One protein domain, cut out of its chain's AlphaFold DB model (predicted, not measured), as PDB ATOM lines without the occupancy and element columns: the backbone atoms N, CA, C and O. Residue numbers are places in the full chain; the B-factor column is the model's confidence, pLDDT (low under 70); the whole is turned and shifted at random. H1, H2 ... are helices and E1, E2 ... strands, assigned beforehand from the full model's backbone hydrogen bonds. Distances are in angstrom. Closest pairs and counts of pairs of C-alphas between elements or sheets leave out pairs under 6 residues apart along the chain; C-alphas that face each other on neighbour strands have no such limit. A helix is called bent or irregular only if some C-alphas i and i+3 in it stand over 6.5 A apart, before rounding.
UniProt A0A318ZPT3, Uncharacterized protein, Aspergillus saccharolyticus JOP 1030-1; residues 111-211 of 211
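Overview. This is residues 111 to 211 of the 211 residues of an uncharacterized protein of Aspergillus saccharolyticus JOP 1030-1 (UniProt A0A318ZPT3). A small three-stranded sheet, E1, E4 and E5, is only grazed by one long helix, H2, and the short helix H1 is set crosswise on H2. The hairpin of E2 and E3 lies at one end of the elongated whole, where residues 186 to 191 stick out, while the unnamed stretch 117 to 136 runs toward the opposite end and back. The printed part has 101 residues, with the order E1 H1 H2 E2 E3 E4 E5; the class is mixed, helices and strands, with 45 residues in named elements, under half. The sheet, order E1, E4, E5, is mixed; the whole is loose, with a radius of gyration of the C-alphas of 15.8 A and spans of 51 by 30 by 21 A.

Along the chain. E1, residues 113 to 116, begins at C-alpha 113 (136.993, 84.278, 75.582) and measures 9.7 A. H1 is residues 137 to 142, and H2, residues 151 to 172, measures 31.3 A. H2 is irregular: C-alphas 152 and 155 are 7.6 A apart. E2 is residues 182 to 184, E3 193 to 195, and E4, 197 to 200, measures 10.0 A. E5, residues 207 to 209, ends at C-alpha 209 (144.619, 79.967, 69.417).

Arrangement. E1 and E4 are parallel, with N 115 and O 198 at 2.8 A. E4 and E5 form an antiparallel hairpin, with N 199 and O 207 at 3.0 A. H2 only grazes this sheet, with residues 159 to 164; its closest C-alphas to E4 are those of Ala 160 and Ile 200, 6.8 A apart. H2 touches H1 with residues 157 to 165 alone, about perpendicular at 84 degrees, closest at the C-alphas of Phe 140 and Val 161, 4.4 A. H1 is not on the sheet. E3 runs on into E4 at 44 degrees and forms an antiparallel hairpin with E2, N 184 and O 193 being 2.8 A apart. Every O i to N i+4 pair is within hydrogen-bond range in H1, and 16 of 18 in H2.

Size, cuts and confidence. The two C-alphas farthest apart, of Asp 147 and Ser 189, are 51.9 A apart. The printed part has no cut, and the link from E1 to H1 is long, 20 residues. The model's pLDDT is under 70 at residues 184 to 193 and 204 to 211.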
ATOM      1  N   ILE A 111     137.900  91.343  79.140       89.00
ATOM      2  CA  ILE A 111     137.108  90.300  78.499       89.00
ATOM      3  C   ILE A 111     137.990  89.080  78.310       89.00
ATOM      4  O   ILE A 111     139.164  89.198  77.973       89.00
ATOM      5  N   TYR A 112     137.425  87.904  78.538       89.62
ATOM      6  CA  TYR A 112     138.103  86.626  78.376       89.62
ATOM      7  C   TYR A 112     137.195  85.734  77.547       89.62
ATOM      8  O   TYR A 112     135.994  85.676  77.810       89.62
ATOM      9  N   VAL A 113     137.757  85.086  76.532       88.00
ATOM     10  CA  VAL A 113     136.993  84.278  75.582       88.00
ATOM     11  C   VAL A 113     137.598  82.887  75.519       88.00
ATOM     12  O   VAL A 113     138.811  82.737  75.339       88.00
ATOM     13  N   ASP A 114     136.742  81.876  75.624       89.19
ATOM     14  CA  ASP A 114     137.096  80.483  75.418       89.19
ATOM     15  C   ASP A 114     136.306  79.824  74.285       89.19
ATOM     16  O   ASP A 114     135.215  80.245  73.905       89.19
ATOM     17  N   ASP A 115     136.901  78.774  73.726       88.19
ATOM     18  CA  ASP A 115     136.281  77.847  72.787       88.19
ATOM     19  C   ASP A 115     136.300  76.453  73.415       88.19
ATOM     20  O   ASP A 115     137.332  75.772  73.467       88.19
ATOM     21  N   PHE A 116     135.152  76.043  73.946       89.56
ATOM     22  CA  PHE A 116     135.018  74.783  74.657       89.56
ATOM     23  C   PHE A 116     134.791  73.616  73.690       89.56
ATOM     24  O   PHE A 116     133.753  73.503  73.034       89.56
ATOM     25  N   ARG A 117     135.764  72.709  73.614       90.50
ATOM     26  CA  ARG A 117     135.791  71.586  72.665       90.50
ATOM     27  C   ARG A 117     135.860  70.214  73.331       90.50
ATOM     28  O   ARG A 117     135.984  69.214  72.629       90.50
ATOM     29  N   ALA A 118     135.800  70.137  74.659       91.38
ATOM     30  CA  ALA A 118     135.745  68.847  75.332       91.38
ATOM     31  C   ALA A 118     134.430  68.115  75.002       91.38
ATOM     32  O   ALA A 118     133.366  68.714  74.863       91.38
ATOM     33  N   THR A 119     134.525  66.800  74.857       92.62
ATOM     34  CA  THR A 119     133.471  65.930  74.335       92.62
ATOM     35  C   THR A 119     132.820  65.094  75.430       92.62
ATOM     36  O   THR A 119     133.460  64.729  76.421       92.62
ATOM     37  N   CYS A 120     131.536  64.778  75.255       91.31
ATOM     38  CA  CYS A 120     130.765  63.996  76.213       91.31
ATOM     39  C   CYS A 120     131.345  62.573  76.366       91.31
ATOM     40  O   CYS A 120     131.399  61.824  75.386       91.31
ATOM     41  N   PRO A 121     131.728  62.148  77.583       91.94
ATOM     42  CA  PRO A 121     132.378  60.857  77.806       91.94
ATOM     43  C   PRO A 121     131.390  59.706  78.074       91.94
ATOM     44  O   PRO A 121     131.817  58.601  78.403       91.94
ATOM     45  N   PHE A 122     130.074  59.947  78.014       90.88
ATOM     46  CA  PHE A 122     129.056  58.998  78.475       90.88
ATOM     47  C   PHE A 122     128.490  58.141  77.329       90.88
ATOM     48  O   PHE A 122     127.652  58.625  76.568       90.88
ATOM     49  N   PRO A 123     128.848  56.845  77.222       89.06
ATOM     50  CA  PRO A 123     128.358  55.983  76.139       89.06
ATOM     51  C   PRO A 123     126.854  55.698  76.246       89.06
ATOM     52  O   PRO A 123     126.210  55.374  75.253       89.06
ATOM     53  N   GLY A 124     126.276  55.859  77.444       85.50
ATOM     54  CA  GLY A 124     124.833  55.778  77.680       85.50
ATOM     55  C   GLY A 124     124.030  56.920  77.049       85.50
ATOM     56  O   GLY A 124     122.803  56.873  77.078       85.50
ATOM     57  N   TRP A 125     124.698  57.915  76.451       83.38
ATOM     58  CA  TRP A 125     124.071  58.980  75.673       83.38
ATOM     59  C   TRP A 125     124.582  58.975  74.219       83.38
ATOM     60  O   TRP A 125     125.342  59.865  73.826       83.38
ATOM     61  N   PRO A 126     124.151  58.001  73.389       79.88
ATOM     62  CA  PRO A 126     124.757  57.729  72.080       79.88
ATOM     63  C   PRO A 126     124.775  58.927  71.129       79.88
ATOM     64  O   PRO A 126     125.700  59.088  70.345       79.88
ATOM     65  N   ILE A 127     123.764  59.791  71.229       73.31
ATOM     66  CA  ILE A 127     123.612  61.000  70.410       73.31
ATOM     67  C   ILE A 127     124.805  61.953  70.582       73.31
ATOM     68  O   ILE A 127     125.240  62.571  69.612       73.31
ATOM     69  N   THR A 128     125.338  62.055  71.803       81.12
ATOM     70  CA  THR A 128     126.374  63.037  72.172       81.12
ATOM     71  C   THR A 128     127.728  62.412  72.480       81.12
ATOM     72  O   THR A 128     128.713  63.137  72.576       81.12
ATOM     73  N   TYR A 129     127.797  61.091  72.655       88.31
ATOM     74  CA  TYR A 129     129.017  60.406  73.059       88.31
ATOM     75  C   TYR A 129     130.171  60.677  72.086       88.31
ATOM     76  O   TYR A 129     130.032  60.476  70.881       88.31
ATOM     77  N   GLY A 130     131.302  61.141  72.620       87.31
ATOM     78  CA  GLY A 130     132.469  61.536  71.831       87.31
ATOM     79  C   GLY A 130     132.304  62.856  71.070       87.31
ATOM     80  O   GLY A 130     133.155  63.179  70.248       87.31
ATOM     81  N   LYS A 131     131.249  63.638  71.340       84.81
ATOM     82  CA  LYS A 131     130.952  64.910  70.658       84.81
ATOM     83  C   LYS A 131     130.918  66.084  71.636       84.81
ATOM     84  O   LYS A 131     130.535  65.925  72.797       84.81
ATOM     85  N   SER A 132     131.310  67.269  71.165       88.00
ATOM     86  CA  SER A 132     131.116  68.536  71.886       88.00
ATOM     87  C   SER A 132     129.794  69.151  71.433       88.00
ATOM     88  O   SER A 132     129.652  69.548  70.277       88.00
ATOM     89  N   VAL A 133     128.801  69.168  72.320       85.44
ATOM     90  CA  VAL A 133     127.446  69.655  72.024       85.44
ATOM     91  C   VAL A 133     127.146  70.947  72.779       85.44
ATOM     92  O   VAL A 133     127.868  71.336  73.698       85.44
ATOM     93  N   HIS A 134     126.064  71.631  72.407       85.94
ATOM     94  CA  HIS A 134     125.617  72.816  73.135       85.94
ATOM     95  C   HIS A 134     125.421  72.503  74.629       85.94
ATOM     96  O   HIS A 134     124.837  71.477  74.976       85.94
ATOM     97  N   ALA A 135     125.924  73.393  75.489       85.94
ATOM     98  CA  ALA A 135     125.918  73.263  76.949       85.94
ATOM     99  C   ALA A 135     126.677  72.041  77.516       85.94
ATOM    100  O   ALA A 135     126.513  71.695  78.685       85.94
ATOM    101  N   VAL A 136     127.565  71.400  76.737       89.50
ATOM    102  CA  VAL A 136     128.396  70.286  77.243       89.50
ATOM    103  C   VAL A 136     129.318  70.718  78.394       89.50
ATOM    104  O   VAL A 136     129.669  69.899  79.240       89.50
ATOM    105  N   THR A 137     129.657  72.009  78.471       91.94
ATOM    106  CA  THR A 137     130.419  72.655  79.555       91.94
ATOM    107  C   THR A 137     129.901  72.303  80.948       91.94
ATOM    108  O   THR A 137     130.697  72.096  81.866       91.94
ATOM    109  N   ASP A 138     128.583  72.172  81.109       92.88
ATOM    110  CA  ASP A 138     127.941  71.904  82.400       92.88
ATOM    111  C   ASP A 138     128.375  70.548  82.970       92.88
ATOM    112  O   ASP A 138     128.590  70.410  84.177       92.88
ATOM    113  N   LEU A 139     128.600  69.555  82.102       92.00
ATOM    114  CA  LEU A 139     129.085  68.231  82.501       92.00
ATOM    115  C   LEU A 139     130.484  68.292  83.118       92.00
ATOM    116  O   LEU A 139     130.798  67.493  83.998       92.00
ATOM    117  N   PHE A 140     131.320  69.221  82.658       94.38
ATOM    118  CA  PHE A 140     132.692  69.375  83.136       94.38
ATOM    119  C   PHE A 140     132.773  70.295  84.350       94.38
ATOM    120  O   PHE A 140     133.582  70.067  85.248       94.38
ATOM    121  N   PHE A 141     131.916  71.312  84.418       94.12
ATOM    122  CA  PHE A 141     131.864  72.197  85.574       94.12
ATOM    123  C   PHE A 141     131.260  71.499  86.801       94.12
ATOM    124  O   PHE A 141     131.837  71.541  87.895       94.12
ATOM    125  N   PHE A 142     130.126  70.812  86.636       95.69
ATOM    126  CA  PHE A 142     129.422  70.176  87.748       95.69
ATOM    127  C   PHE A 142     129.902  68.756  88.052       95.69
ATOM    128  O   PHE A 142     129.803  68.360  89.210       95.69
ATOM    129  N   ASP A 143     130.472  68.031  87.080       94.81
ATOM    130  CA  ASP A 143     130.881  66.620  87.220       94.81
ATOM    131  C   ASP A 143     129.798  65.764  87.911       94.81
ATOM    132  O   ASP A 143     130.030  65.180  88.972       94.81
ATOM    133  N   PRO A 144     128.557  65.742  87.381       90.50
ATOM    134  CA  PRO A 144     127.427  65.148  88.093       90.50
ATOM    135  C   PRO A 144     127.502  63.616  88.190       90.50
ATOM    136  O   PRO A 144     126.777  63.029  88.988       90.50
ATOM    137  N   ALA A 145     128.325  62.973  87.354       89.75
ATOM    138  CA  ALA A 145     128.372  61.519  87.204       89.75
ATOM    139  C   ALA A 145     129.757  61.001  86.759       89.75
ATOM    140  O   ALA A 145     129.845  60.072  85.954       89.75
ATOM    141  N   GLY A 146     130.855  61.598  87.235       89.94
ATOM    142  CA  GLY A 146     132.216  61.208  86.838       89.94
ATOM    143  C   GLY A 146     132.570  59.736  87.098       89.94
ATOM    144  O   GLY A 146     133.426  59.160  86.422       89.94
ATOM    145  N   ASP A 147     131.882  59.078  88.030       92.69
ATOM    146  CA  ASP A 147     132.015  57.649  88.320       92.69
ATOM    147  C   ASP A 147     131.461  56.744  87.207       92.69
ATOM    148  O   ASP A 147     131.950  55.619  87.053       92.69
ATOM    149  N   LEU A 148     130.526  57.244  86.390       91.81
ATOM    150  CA  LEU A 148     129.964  56.547  85.226       91.81
ATOM    151  C   LEU A 148     130.821  56.688  83.959       91.81
ATOM    152  O   LEU A 148     130.542  56.032  82.953       91.81
ATOM    153  N   VAL A 149     131.869  57.515  83.988       93.25
ATOM    154  CA  VAL A 149     132.778  57.678  82.848       93.25
ATOM    155  C   VAL A 149     133.596  56.398  82.643       93.25
ATOM    156  O   VAL A 149     134.265  55.950  83.591       93.25
ATOM    157  N   PRO A 150     133.589  55.809  81.426       94.12
ATOM    158  CA  PRO A 150     134.401  54.642  81.105       94.12
ATOM    159  C   PRO A 150     135.874  54.875  81.425       94.12
ATOM    160  O   PRO A 150     136.409  55.953  81.179       94.12
ATOM    161  N   VAL A 151     136.550  53.837  81.923       94.94
ATOM    162  CA  VAL A 151     137.960  53.920  82.345       94.94
ATOM    163  C   VAL A 151     138.855  54.498  81.243       94.94
ATOM    164  O   VAL A 151     139.712  55.320  81.538       94.94
ATOM    165  N   ILE A 152     138.596  54.140  79.981       92.38
ATOM    166  CA  ILE A 152     139.357  54.605  78.810       92.38
ATOM    167  C   ILE A 152     139.297  56.122  78.569       92.38
ATOM    168  O   ILE A 152     140.186  56.651  77.919       92.38
ATOM    169  N   HIS A 153     138.277  56.816  79.080       91.44
ATOM    170  CA  HIS A 153     138.097  58.266  78.914       91.44
ATOM    171  C   HIS A 153     138.280  59.036  80.222       91.44
ATOM    172  O   HIS A 153     138.215  60.262  80.238       91.44
ATOM    173  N   ARG A 154     138.465  58.324  81.341       91.50
ATOM    174  CA  ARG A 154     138.379  58.906  82.682       91.50
ATOM    175  C   ARG A 154     139.478  59.923  82.951       91.50
ATOM    176  O   ARG A 154     139.183  60.958  83.534       91.50
ATOM    177  N   GLU A 155     140.711  59.640  82.549       93.50
ATOM    178  CA  GLU A 155     141.835  60.559  82.758       93.50
ATOM    179  C   GLU A 155     141.607  61.883  82.015       93.50
ATOM    180  O   GLU A 155     141.533  62.935  82.651       93.50
ATOM    181  N   ASP A 156     141.360  61.812  80.708       91.81
ATOM    182  CA  ASP A 156     141.132  62.990  79.867       91.81
ATOM    183  C   ASP A 156     139.889  63.791  80.286       91.81
ATOM    184  O   ASP A 156     139.871  65.024  80.203       91.81
ATOM    185  N   TYR A 157     138.833  63.102  80.736       92.94
ATOM    186  CA  TYR A 157     137.636  63.732  81.291       92.94
ATOM    187  C   TYR A 157     137.943  64.485  82.587       92.94
ATOM    188  O   TYR A 157     137.578  65.653  82.714       92.94
ATOM    189  N   LEU A 158     138.626  63.842  83.539       93.56
ATOM    190  CA  LEU A 158     138.956  64.453  84.827       93.56
ATOM    191  C   LEU A 158     139.909  65.641  84.671       93.56
ATOM    192  O   LEU A 158     139.798  66.611  85.422       93.56
ATOM    193  N   GLU A 159     140.812  65.603  83.691       92.25
ATOM    194  CA  GLU A 159     141.646  66.752  83.337       92.25
ATOM    195  C   GLU A 159     140.798  67.929  82.840       92.25
ATOM    196  O   GLU A 159     140.911  69.029  83.382       92.25
ATOM    197  N   ALA A 160     139.869  67.697  81.908       92.50
ATOM    198  CA  ALA A 160     138.964  68.743  81.437       92.50
ATOM    199  C   ALA A 160     138.052  69.286  82.557       92.50
ATOM    200  O   ALA A 160     137.844  70.498  82.645       92.50
ATOM    201  N   VAL A 161     137.552  68.427  83.459       94.75
ATOM    202  CA  VAL A 161     136.797  68.835  84.663       94.75
ATOM    203  C   VAL A 161     137.645  69.754  85.540       94.75
ATOM    204  O   VAL A 161     137.193  70.829  85.947       94.75
ATOM    205  N   ARG A 162     138.885  69.349  85.838       93.69
ATOM    206  CA  ARG A 162     139.820  70.127  86.656       93.69
ATOM    207  C   ARG A 162     140.089  71.488  86.027       93.69
ATOM    208  O   ARG A 162     140.028  72.492  86.733       93.69
ATOM    209  N   ASP A 163     140.371  71.526  84.733       91.69
ATOM    210  CA  ASP A 163     140.721  72.754  84.024       91.69
ATOM    211  C   ASP A 163     139.529  73.713  83.942       91.69
ATOM    212  O   ASP A 163     139.666  74.881  84.310       91.69
ATOM    213  N   THR A 164     138.341  73.205  83.595       93.12
ATOM    214  CA  THR A 164     137.086  73.977  83.573       93.12
ATOM    215  C   THR A 164     136.800  74.591  84.941       93.12
ATOM    216  O   THR A 164     136.593  75.800  85.068       93.12
ATOM    217  N   ARG A 165     136.843  73.777  86.004       94.50
ATOM    218  CA  ARG A 165     136.614  74.249  87.375       94.50
ATOM    219  C   ARG A 165     137.664  75.255  87.813       94.50
ATOM    220  O   ARG A 165     137.304  76.255  88.424       94.50
ATOM    221  N   ARG A 166     138.942  75.015  87.510       93.31
ATOM    222  CA  ARG A 166     140.031  75.932  87.860       93.31
ATOM    223  C   ARG A 166     139.781  77.309  87.253       93.31
ATOM    224  O   ARG A 166     139.792  78.284  87.992       93.31
ATOM    225  N   VAL A 167     139.500  77.380  85.954       91.69
ATOM    226  CA  VAL A 167     139.263  78.652  85.257       91.69
ATOM    227  C   VAL A 167     138.053  79.381  85.830       91.69
ATOM    228  O   VAL A 167     138.170  80.538  86.232       91.69
ATOM    229  N   VAL A 168     136.906  78.705  85.927       91.81
ATOM    230  CA  VAL A 168     135.661  79.339  86.385       91.81
ATOM    231  C   VAL A 168     135.771  79.791  87.845       91.81
ATOM    232  O   VAL A 168     135.382  80.910  88.177       91.81
ATOM    233  N   LEU A 169     136.334  78.961  88.728       94.69
ATOM    234  CA  LEU A 169     136.476  79.302  90.146       94.69
ATOM    235  C   LEU A 169     137.521  80.394  90.382       94.69
ATOM    236  O   LEU A 169     137.295  81.247  91.239       94.69
ATOM    237  N   SER A 170     138.639  80.391  89.650       93.62
ATOM    238  CA  SER A 170     139.615  81.484  89.710       93.62
ATOM    239  C   SER A 170     138.973  82.794  89.256       93.62
ATOM    240  O   SER A 170     139.027  83.774  89.999       93.62
ATOM    241  N   PHE A 171     138.239  82.793  88.138       92.12
ATOM    242  CA  PHE A 171     137.519  83.979  87.672       92.12
ATOM    243  C   PHE A 171     136.539  84.521  88.727       92.12
ATOM    244  O   PHE A 171     136.565  85.709  89.045       92.12
ATOM    245  N   MET A 172     135.738  83.652  89.358       92.12
ATOM    246  CA  MET A 172     134.813  84.041  90.438       92.12
ATOM    247  C   MET A 172     135.516  84.616  91.679       92.12
ATOM    248  O   MET A 172     134.903  85.361  92.443       92.12
ATOM    249  N   ARG A 173     136.791  84.281  91.897       94.56
ATOM    250  CA  ARG A 173     137.626  84.822  92.984       94.56
ATOM    251  C   ARG A 173     138.376  86.097  92.589       94.56
ATOM    252  O   ARG A 173     139.098  86.646  93.416       94.56
ATOM    253  N   GLY A 174     138.219  86.567  91.351       91.19
ATOM    254  CA  GLY A 174     138.994  87.678  90.798       91.19
ATOM    255  C   GLY A 174     140.429  87.299  90.419       91.19
ATOM    256  O   GLY A 174     141.244  88.179  90.146       91.19
ATOM    257  N   GLU A 175     140.755  86.007  90.397       92.12
ATOM    258  CA  GLU A 175     142.021  85.490  89.891       92.12
ATOM    259  C   GLU A 175     141.913  85.319  88.372       92.12
ATOM    260  O   GLU A 175     141.069  84.581  87.861       92.12
ATOM    261  N   VAL A 176     142.781  85.999  87.632       85.44
ATOM    262  CA  VAL A 176     142.787  85.957  86.169       85.44
ATOM    263  C   VAL A 176     143.919  85.046  85.704       85.44
ATOM    264  O   VAL A 176     145.088  85.377  85.880       85.44
ATOM    265  N   LEU A 177     143.565  83.901  85.116       87.56
ATOM    266  CA  LEU A 177     144.528  82.926  84.579       87.56
ATOM    267  C   LEU A 177     144.861  83.158  83.102       87.56
ATOM    268  O   LEU A 177     145.853  82.637  82.602       87.56
ATOM    269  N   TRP A 178     144.009  83.906  82.408       89.25
ATOM    270  CA  TRP A 178     144.056  84.107  80.968       89.25
ATOM    271  C   TRP A 178     144.414  85.545  80.626       89.25
ATOM    272  O   TRP A 178     144.074  86.481  81.347       89.25
ATOM    273  N   GLU A 179     145.106  85.724  79.511       88.19
ATOM    274  CA  GLU A 179     145.304  87.042  78.929       88.19
ATOM    275  C   GLU A 179     143.958  87.605  78.459       88.19
ATOM    276  O   GLU A 179     143.056  86.874  78.048       88.19
ATOM    277  N   GLU A 180     143.829  88.923  78.554       88.38
ATOM    278  CA  GLU A 180     142.639  89.635  78.106       88.38
ATOM    279  C   GLU A 180     142.476  89.499  76.590       88.38
ATOM    280  O   GLU A 180     143.418  89.720  75.826       88.38
ATOM    281  N   PHE A 181     141.262  89.169  76.157       85.44
ATOM    282  CA  PHE A 181     140.868  89.213  74.762       85.44
ATOM    283  C   PHE A 181     140.937  90.655  74.260       85.44
ATOM    284  O   PHE A 181     140.215  91.530  74.734       85.44
ATOM    285  N   THR A 182     141.781  90.891  73.260       80.12
ATOM    286  CA  THR A 182     141.921  92.197  72.628       80.12
ATOM    287  C   THR A 182     141.624  92.110  71.131       80.12
ATOM    288  O   THR A 182     142.129  91.222  70.433       80.12
ATOM    289  N   PRO A 183     140.849  93.058  70.580       71.56
ATOM    290  CA  PRO A 183     140.833  93.290  69.147       71.56
ATOM    291  C   PRO A 183     142.130  94.013  68.763       71.56
ATOM    292  O   PRO A 183     142.199  95.242  68.705       71.56
ATOM    293  N   SER A 184     143.211  93.265  68.554       59.28
ATOM    294  CA  SER A 184     144.496  93.830  68.143       59.28
ATOM    295  C   SER A 184     144.526  94.121  66.636       59.28
ATOM    296  O   SER A 184     144.578  93.244  65.781       59.28
ATOM    297  N   GLY A 185     144.506  95.410  66.308       48.19
ATOM    298  CA  GLY A 185     144.648  95.938  64.952       48.19
ATOM    299  C   GLY A 185     144.943  97.435  64.962       48.19
ATOM    300  O   GLY A 185     144.391  98.180  64.164       48.19
ATOM    301  N   ALA A 186     145.780  97.897  65.894       41.88
ATOM    302  CA  ALA A 186     146.320  99.254  65.897       41.88
ATOM    303  C   ALA A 186     147.850  99.174  65.981       41.88
ATOM    304  O   ALA A 186     148.434  99.509  67.006       41.88
ATOM    305  N   GLY A 187     148.510  98.660  64.935       39.66
ATOM    306  CA  GLY A 187     149.975  98.722  64.895       39.66
ATOM    307  C   GLY A 187     150.713  97.893  63.849       39.66
ATOM    308  O   GLY A 187     151.829  98.264  63.509       39.66
ATOM    309  N   GLU A 188     150.138  96.823  63.298       42.91
ATOM    310  CA  GLU A 188     150.869  95.969  62.352       42.91
ATOM    311  C   GLU A 188     150.095  95.810  61.045       42.91
ATOM    312  O   GLU A 188     148.902  95.523  61.021       42.91
ATOM    313  N   SER A 189     150.795  96.030  59.936       42.75
ATOM    314  CA  SER A 189     150.304  96.086  58.556       42.75
ATOM    315  C   SER A 189     149.815  94.741  57.990       42.75
ATOM    316  O   SER A 189     149.879  94.522  56.782       42.75
ATOM    317  N   THR A 190     149.357  93.817  58.836       41.94
ATOM    318  CA  THR A 190     148.958  92.456  58.457       41.94
ATOM    319  C   THR A 190     147.669  92.039  59.167       41.94
ATOM    320  O   THR A 190     147.685  91.160  60.024       41.94
ATOM    321  N   GLY A 191     146.552  92.666  58.793       48.75
ATOM    322  CA  GLY A 191     145.210  92.223  59.175       48.75
ATOM    323  C   GLY A 191     144.819  92.500  60.630       48.75
ATOM    324  O   GLY A 191     145.647  92.646  61.524       48.75
ATOM    325  N   GLN A 192     143.514  92.595  60.850       53.41
ATOM    326  CA  GLN A 192     142.919  92.661  62.179       53.41
ATOM    327  C   GLN A 192     143.096  91.284  62.843       53.41
ATOM    328  O   GLN A 192     142.733  90.279  62.238       53.41
ATOM    329  N   ARG A 193     143.693  91.223  64.036       61.28
ATOM    330  CA  ARG A 193     143.910  89.989  64.812       61.28
ATOM    331  C   ARG A 193     143.089  90.036  66.091       61.28
ATOM    332  O   ARG A 193     143.184  91.014  66.836       61.28
ATOM    333  N   TRP A 194     142.311  88.999  66.372       73.62
ATOM    334  CA  TRP A 194     141.472  88.937  67.571       73.62
ATOM    335  C   TRP A 194     141.994  87.858  68.515       73.62
ATOM    336  O   TRP A 194     142.269  86.731  68.103       73.62
ATOM    337  N   GLY A 195     142.133  88.187  69.797       79.56
ATOM    338  CA  GLY A 195     142.494  87.183  70.787       79.56
ATOM    339  C   GLY A 195     143.274  87.701  71.990       79.56
ATOM    340  O   GLY A 195     143.479  88.909  72.131       79.56
ATOM    341  N   PRO A 196     143.730  86.774  72.845       84.62
ATOM    342  CA  PRO A 196     143.673  85.318  72.651       84.62
ATOM    343  C   PRO A 196     142.284  84.703  72.902       84.62
ATOM    344  O   PRO A 196     141.486  85.246  73.658       84.62
ATOM    345  N   VAL A 197     142.019  83.555  72.261       84.88
ATOM    346  CA  VAL A 197     140.900  82.656  72.592       84.88
ATOM    347  C   VAL A 197     141.486  81.356  73.147       84.88
ATOM    348  O   VAL A 197     142.333  80.723  72.504       84.88
ATOM    349  N   TYR A 198     141.064  80.968  74.349       85.88
ATOM    350  CA  TYR A 198     141.574  79.779  75.036       85.88
ATOM    351  C   TYR A 198     140.732  78.552  74.712       85.88
ATOM    352  O   TYR A 198     139.510  78.615  74.723       85.88
ATOM    353  N   THR A 199     141.364  77.417  74.428       88.31
ATOM    354  CA  THR A 199     140.642  76.193  74.067       88.31
ATOM    355  C   THR A 199     140.757  75.161  75.179       88.31
ATOM    356  O   THR A 199     141.862  74.787  75.579       88.31
ATOM    357  N   ILE A 200     139.608  74.665  75.641       87.81
ATOM    358  CA  ILE A 200     139.521  73.534  76.573       87.81
ATOM    359  C   ILE A 200     139.114  72.290  75.780       87.81
ATOM    360  O   ILE A 200     138.098  72.293  75.087       87.81
ATOM    361  N   THR A 201     139.897  71.217  75.885       91.12
ATOM    362  CA  THR A 201     139.639  69.912  75.251       91.12
ATOM    363  C   THR A 201     139.690  68.805  76.300       91.12
ATOM    364  O   THR A 201     140.160  69.018  77.415       91.12
ATOM    365  N   ASN A 202     139.256  67.591  75.948       89.50
ATOM    366  CA  ASN A 202     139.614  66.414  76.744       89.50
ATOM    367  C   ASN A 202     141.151  66.310  76.820       89.50
ATOM    368  O   ASN A 202     141.825  66.561  75.817       89.50
ATOM    369  N   GLY A 203     141.689  65.997  78.002       79.88
ATOM    370  CA  GLY A 203     143.135  65.838  78.216       79.88
ATOM    371  C   GLY A 203     143.959  67.106  77.957       79.88
ATOM    372  O   GLY A 203     145.134  67.022  77.587       79.88
ATOM    373  N   SER A 204     143.347  68.296  78.039       65.62
ATOM    374  CA  SER A 204     144.054  69.530  77.703       65.62
ATOM    375  C   SER A 204     145.183  69.824  78.682       65.62
ATOM    376  O   SER A 204     144.974  69.937  79.883       65.62
ATOM    377  N   LYS A 205     146.369  70.093  78.135       54.97
ATOM    378  CA  LYS A 205     147.383  70.941  78.765       54.97
ATOM    379  C   LYS A 205     147.314  72.279  78.046       54.97
ATOM    380  O   LYS A 205     147.893  72.378  76.974       54.97
ATOM    381  N   GLU A 206     146.515  73.216  78.558       56.44
ATOM    382  CA  GLU A 206     146.339  74.605  78.080       56.44
ATOM    383  C   GLU A 206     146.792  74.872  76.624       56.44
ATOM    384  O   GLU A 206     147.968  75.116  76.355       56.44
ATOM    385  N   SER A 207     145.851  74.883  75.676       55.19
ATOM    386  CA  SER A 207     146.128  75.293  74.291       55.19
ATOM    387  C   SER A 207     145.426  76.616  73.983       55.19
ATOM    388  O   SER A 207     144.271  76.814  74.362       55.19
ATOM    389  N   TYR A 208     146.127  77.549  73.335       55.66
ATOM    390  CA  TYR A 208     145.587  78.854  72.943       55.66
ATOM    391  C   TYR A 208     145.675  79.025  71.430       55.66
ATOM    392  O   TYR A 208     146.667  78.638  70.805       55.66
ATOM    393  N   THR A 209     144.648  79.637  70.844       54.22
ATOM    394  CA  THR A 209     144.619  79.967  69.417       54.22
ATOM    395  C   THR A 209     144.514  81.480  69.255       54.22
ATOM    396  O   THR A 209     143.723  82.142  69.926       54.22
ATOM    397  N   LYS A 210     145.339  82.043  68.366       48.41
ATOM    398  CA  LYS A 210     145.170  83.416  67.874       48.41
ATOM    399  C   LYS A 210     144.357  83.337  66.585       48.41
ATOM    400  O   LYS A 210     144.768  82.595  65.691       48.41
ATOM    401  N   LEU A 211     143.222  84.035  66.536       47.22
ATOM    402  CA  LEU A 211     142.355  84.110  65.360       47.22
ATOM    403  C   LEU A 211     142.762  85.293  64.471       47.22
ATOM    404  O   LEU A 211     143.044  86.395  65.010       47.22
TER     405      LEU A 211